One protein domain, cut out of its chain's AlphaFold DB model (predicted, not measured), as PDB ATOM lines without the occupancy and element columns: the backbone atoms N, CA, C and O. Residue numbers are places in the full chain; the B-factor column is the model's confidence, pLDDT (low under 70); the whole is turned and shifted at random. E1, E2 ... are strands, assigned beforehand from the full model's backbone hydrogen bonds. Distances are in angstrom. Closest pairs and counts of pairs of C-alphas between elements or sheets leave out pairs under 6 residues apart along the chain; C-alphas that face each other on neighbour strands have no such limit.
ATOM      1  N   GLY A   3     -29.944  12.982 -24.810       83.81
ATOM      2  CA  GLY A   3     -31.103  13.710 -24.302       83.81
ATOM      3  C   GLY A   3     -30.968  14.079 -22.828       83.81
ATOM      4  O   GLY A   3     -30.376  13.334 -22.044       83.81
ATOM      5  N   ASP A   4     -31.559  15.214 -22.460       78.88
ATOM      6  CA  ASP A   4     -31.415  15.808 -21.125       78.88
ATOM      7  C   ASP A   4     -32.264  15.090 -20.069       78.88
ATOM      8  O   ASP A   4     -31.884  15.007 -18.901       78.88
ATOM      9  N   ARG A   5     -33.413  14.528 -20.473       85.25
ATOM     10  CA  ARG A   5     -34.296  13.736 -19.608       85.25
ATOM     11  C   ARG A   5     -34.896  12.559 -20.367       85.25
ATOM     12  O   ARG A   5     -35.447  12.725 -21.452       85.25
ATOM     13  N   LEU A   6     -34.828  11.375 -19.768       86.38
ATOM     14  CA  LEU A   6     -35.372  10.137 -20.310       86.38
ATOM     15  C   LEU A   6     -36.110   9.368 -19.214       86.38
ATOM     16  O   LEU A   6     -35.550   9.106 -18.150       86.38
ATOM     17  N   LYS A   7     -37.350   8.965 -19.494       86.44
ATOM     18  CA  LYS A   7     -38.178   8.163 -18.592       86.44
ATOM     19  C   LYS A   7     -38.770   6.986 -19.356       86.44
ATOM     20  O   LYS A   7     -39.287   7.150 -20.457       86.44
ATOM     21  N   PHE A   8     -38.686   5.800 -18.766       83.44
ATOM     22  CA  PHE A   8     -39.296   4.590 -19.308       83.44
ATOM     23  C   PHE A   8     -40.550   4.271 -18.501       83.44
ATOM     24  O   PHE A   8     -40.452   4.004 -17.307       83.44
ATOM     25  N   GLU A   9     -41.720   4.276 -19.132       83.50
ATOM     26  CA  GLU A   9     -42.967   3.878 -18.458       83.50
ATOM     27  C   GLU A   9     -43.028   2.358 -18.227       83.50
ATOM     28  O   GLU A   9     -43.623   1.885 -17.265       83.50
ATOM     29  N   GLN A  10     -42.342   1.577 -19.067       78.81
ATOM     30  CA  GLN A  10     -42.142   0.138 -18.895       78.81
ATOM     31  C   GLN A  10     -40.701  -0.236 -19.242       78.81
ATOM     32  O   GLN A  10     -40.057   0.429 -20.056       78.81
ATOM     33  N   ALA A  11     -40.191  -1.318 -18.648       75.50
ATOM     34  CA  ALA A  11     -38.855  -1.800 -18.970       75.50
ATOM     35  C   ALA A  11     -38.810  -2.232 -20.452       75.50
ATOM     36  O   ALA A  11     -39.621  -3.067 -20.869       75.50
ATOM     37  N   PRO A  12     -37.890  -1.684 -21.266       68.44
ATOM     38  CA  PRO A  12     -37.813  -2.004 -22.677       68.44
ATOM     39  C   PRO A  12     -37.392  -3.464 -22.856       68.44
ATOM     40  O   PRO A  12     -36.399  -3.927 -22.290       68.44
ATOM     41  N   ARG A  13     -38.139  -4.195 -23.686       68.69
ATOM     42  CA  ARG A  13     -37.768  -5.542 -24.125       68.69
ATOM     43  C   ARG A  13     -36.668  -5.424 -25.174       68.69
ATOM     44  O   ARG A  13     -36.943  -5.279 -26.360       68.69
ATOM     45  N   SER A  28     -21.449  -5.247 -33.038       66.94
ATOM     46  CA  SER A  28     -22.335  -4.243 -32.452       66.94
ATOM     47  C   SER A  28     -21.886  -3.917 -31.033       66.94
ATOM     48  O   SER A  28     -21.949  -4.778 -30.151       66.94
ATOM     49  N   ARG A  29     -21.481  -2.672 -30.777       71.88
ATOM     50  CA  ARG A  29     -21.113  -2.208 -29.433       71.88
ATOM     51  C   ARG A  29     -21.869  -0.937 -29.081       71.88
ATOM     52  O   ARG A  29     -21.968  -0.009 -29.879       71.88
ATOM     53  N   SER A  30     -22.403  -0.897 -27.866       79.88
ATOM     54  CA  SER A  30     -23.038   0.292 -27.300       79.88
ATOM     55  C   SER A  30     -22.256   0.773 -26.088       79.88
ATOM     56  O   SER A  30     -21.967  -0.019 -25.195       79.88
ATOM     57  N   GLU A  31     -21.986   2.069 -26.024       85.38
ATOM     58  CA  GLU A  31     -21.475   2.744 -24.834       85.38
ATOM     59  C   GLU A  31     -22.568   3.658 -24.284       85.38
ATOM     60  O   GLU A  31     -23.254   4.357 -25.035       85.38
ATOM     61  N   ARG A  32     -22.765   3.615 -22.966       88.94
ATOM     62  CA  ARG A  32     -23.830   4.346 -22.281       88.94
ATOM     63  C   ARG A  32     -23.242   5.212 -21.180       88.94
ATOM     64  O   ARG A  32     -22.468   4.728 -20.360       88.94
ATOM     65  N   THR A  33     -23.684   6.459 -21.131       91.75
ATOM     66  CA  THR A  33     -23.411   7.407 -20.050       91.75
ATOM     67  C   THR A  33     -24.724   7.719 -19.342       91.75
ATOM     68  O   THR A  33     -25.738   7.942 -20.003       91.75
ATOM     69  N   ASN A  34     -24.708   7.689 -18.005       87.94
ATOM     70  CA  ASN A  34     -25.862   7.942 -17.128       87.94
ATOM     71  C   ASN A  34     -27.092   7.051 -17.375       87.94
ATOM     72  O   ASN A  34     -28.193   7.341 -16.907       87.94
ATOM     73  N   LEU A  35     -26.901   5.925 -18.068       87.56
ATOM     74  CA  LEU A  35     -27.955   4.965 -18.352       87.56
ATOM     75  C   LEU A  35     -27.470   3.537 -18.066       87.56
ATOM     76  O   LEU A  35     -26.601   3.033 -18.786       87.56
ATOM     77  N   PRO A  36     -28.024   2.858 -17.046       86.62
ATOM     78  CA  PRO A  36     -27.638   1.494 -16.714       86.62
ATOM     79  C   PRO A  36     -28.053   0.500 -17.804       86.62
ATOM     80  O   PRO A  36     -28.871   0.780 -18.687       86.62
ATOM     81  N   HIS A  37     -27.498  -0.710 -17.731       81.25
ATOM     82  CA  HIS A  37     -27.833  -1.751 -18.698       81.25
ATOM     83  C   HIS A  37     -29.298  -2.204 -18.580       81.25
ATOM     84  O   HIS A  37     -29.949  -2.420 -19.604       81.25
ATOM     85  N   ARG A  38     -29.817  -2.277 -17.345       84.06
ATOM     86  CA  ARG A  38     -31.237  -2.470 -17.020       84.06
ATOM     87  C   ARG A  38     -31.812  -1.170 -16.468       84.06
ATOM     88  O   ARG A  38     -31.281  -0.638 -15.497       84.06
ATOM     89  N   VAL A  39     -32.887  -0.684 -17.076       86.31
ATOM     90  CA  VAL A  39     -33.592   0.526 -16.636       86.31
ATOM     91  C   VAL A  39     -34.784   0.166 -15.754       86.31
ATOM     92  O   VAL A  39     -35.392  -0.893 -15.914       86.31
ATOM     93  N   THR A  40     -35.112   1.054 -14.825       87.19
ATOM     94  CA  THR A  40     -36.238   0.919 -13.902       87.19
ATOM     95  C   THR A  40     -37.414   1.738 -14.432       87.19
ATOM     96  O   THR A  40     -37.220   2.918 -14.742       87.19
ATOM     97  N   PRO A  41     -38.623   1.158 -14.522       89.38
ATOM     98  CA  PRO A  41     -39.820   1.906 -14.883       89.38
ATOM     99  C   PRO A  41     -40.063   3.091 -13.944       89.38
ATOM    100  O   PRO A  41     -39.799   3.008 -12.747       89.38
ATOM    101  N   GLY A  42     -40.553   4.202 -14.484       87.75
ATOM    102  CA  GLY A  42     -40.900   5.393 -13.708       87.75
ATOM    103  C   GLY A  42     -39.713   6.262 -13.276       87.75
ATOM    104  O   GLY A  42     -39.929   7.401 -12.868       87.75
ATOM    105  N   ARG A  43     -38.471   5.774 -13.393       89.44
ATOM    106  CA  ARG A  43     -37.274   6.531 -13.016       89.44
ATOM    107  C   ARG A  43     -36.897   7.543 -14.093       89.44
ATOM    108  O   ARG A  43     -36.810   7.206 -15.273       89.44
ATOM    109  N   ASP A  44     -36.605   8.760 -13.648       90.31
ATOM    110  CA  ASP A  44     -36.004   9.794 -14.479       90.31
ATOM    111  C   ASP A  44     -34.488   9.606 -14.555       90.31
ATOM    112  O   ASP A  44     -33.779   9.631 -13.545       90.31
ATOM    113  N   TYR A  45     -33.995   9.443 -15.776       89.38
ATOM    114  CA  TYR A  45     -32.580   9.491 -16.113       89.38
ATOM    115  C   TYR A  45     -32.278  10.845 -16.748       89.38
ATOM    116  O   TYR A  45     -33.089  11.357 -17.521       89.38
ATOM    117  N   ARG A  46     -31.131  11.434 -16.409       90.12
ATOM    118  CA  ARG A  46     -30.722  12.755 -16.896       90.12
ATOM    119  C   ARG A  46     -29.374  12.697 -17.583       90.12
ATOM    120  O   ARG A  46     -28.579  11.806 -17.282       90.12
ATOM    121  N   ASP A  47     -29.165  13.634 -18.502       90.81
ATOM    122  CA  ASP A  47     -27.909  13.807 -19.237       90.81
ATOM    123  C   ASP A  47     -27.440  12.482 -19.856       90.81
ATOM    124  O   ASP A  47     -26.310  12.018 -19.671       90.81
ATOM    125  N   VAL A  48     -28.377  11.807 -20.526       87.50
ATOM    126  CA  VAL A  48     -28.177  10.464 -21.059       87.50
ATOM    127  C   VAL A  48     -27.513  10.561 -22.420       87.50
ATOM    128  O   VAL A  48     -27.998  11.239 -23.326       87.50
ATOM    129  N   THR A  49     -26.439   9.794 -22.595       86.00
ATOM    130  CA  THR A  49     -25.809   9.592 -23.901       86.00
ATOM    131  C   THR A  49     -25.696   8.107 -24.198       86.00
ATOM    132  O   THR A  49     -25.200   7.326 -23.388       86.00
ATOM    133  N   VAL A  50     -26.133   7.715 -25.391       85.25
ATOM    134  CA  VAL A  50     -25.938   6.374 -25.939       85.25
ATOM    135  C   VAL A  50     -25.173   6.507 -27.247       85.25
ATOM    136  O   VAL A  50     -25.681   7.057 -28.234       85.25
ATOM    137  N   ARG A  51     -23.941   6.003 -27.253       83.38
ATOM    138  CA  ARG A  51     -23.112   5.870 -28.450       83.38
ATOM    139  C   ARG A  51     -23.258   4.454 -28.966       83.38
ATOM    140  O   ARG A  51     -23.074   3.494 -28.223       83.38
ATOM    141  N   TYR A  52     -23.618   4.336 -30.231       77.81
ATOM    142  CA  TYR A  52     -23.830   3.056 -30.878       77.81
ATOM    143  C   TYR A  52     -22.836   2.918 -32.023       77.81
ATOM    144  O   TYR A  52     -22.791   3.781 -32.897       77.81
ATOM    145  N   ARG A  53     -22.032   1.855 -31.999       76.94
ATOM    146  CA  ARG A  53     -21.087   1.513 -33.057       76.94
ATOM    147  C   ARG A  53     -21.541   0.218 -33.708       76.94
ATOM    148  O   ARG A  53     -21.668  -0.809 -33.039       76.94
ATOM    149  N   LEU A  54     -21.763   0.295 -35.012       74.75
ATOM    150  CA  LEU A  54     -21.951  -0.855 -35.877       74.75
ATOM    151  C   LEU A  54     -20.727  -0.927 -36.791       74.75
ATOM    152  O   LEU A  54     -20.430   0.046 -37.483       74.75
ATOM    153  N   ALA A  55     -20.007  -2.039 -36.757       72.06
ATOM    154  CA  ALA A  55     -18.942  -2.337 -37.702       72.06
ATOM    155  C   ALA A  55     -19.319  -3.599 -38.478       72.06
ATOM    156  O   ALA A  55     -19.977  -4.503 -37.962       72.06
ATOM    157  N   THR A  56     -18.967  -3.635 -39.751       67.94
ATOM    158  CA  THR A  56     -19.152  -4.802 -40.606       67.94
ATOM    159  C   THR A  56     -17.986  -4.827 -41.567       67.94
ATOM    160  O   THR A  56     -17.740  -3.830 -42.244       67.94
TER     161      THR A  56
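Overview. This is residues 3 to 13 and 28 to 56 of the 63 residues of an uncharacterized protein of Streptomyces sp. BK208 (UniProt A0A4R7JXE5). A long strand, E3, bends into two arms, with E1 beside its first arm and E2 beside its second. Together the three strands make one twisted sheet, and the printed part as a whole is loose, with a flat outline. The 40 printed residues hold E1, E2 and E3 in that chain order; the sheet order is E1, E3, E2, antiparallel throughout, and the class is all strand. The radius of gyration of the C-alphas is 11.3 A, and the spans are 36 by 22 by 12 A.

Along the chain. E1, residues 3 to 7, begins at C-alpha 3 (-31.103, 13.710, -24.302). E2 is residues 28 to 33, 17.0 A long. E3, residues 44 to 56, measures 34.3 A and ends at C-alpha 56 (-19.152, -4.802, -40.606).

Arrangement. E3 bends by 72 degrees at residue 47. Its residues 44 to 48 pair with E1, with N 6 and O 45 at 2.8 A. Its residues 49 to 54 pair with E2 in a hairpin, with N 31 and O 51 at 2.8 A. E1 and E2 are apart.

Size, cuts and confidence. The C-alphas of Gly 42 and Thr 56, the two farthest apart, are 36.1 A apart. Residues 14 to 27 are not printed, a gap of 17.6 A between C-alphas 13 and 28. The link from E2 to E3 is short. Residues 12, 13, 28 and 56 have pLDDT under 70.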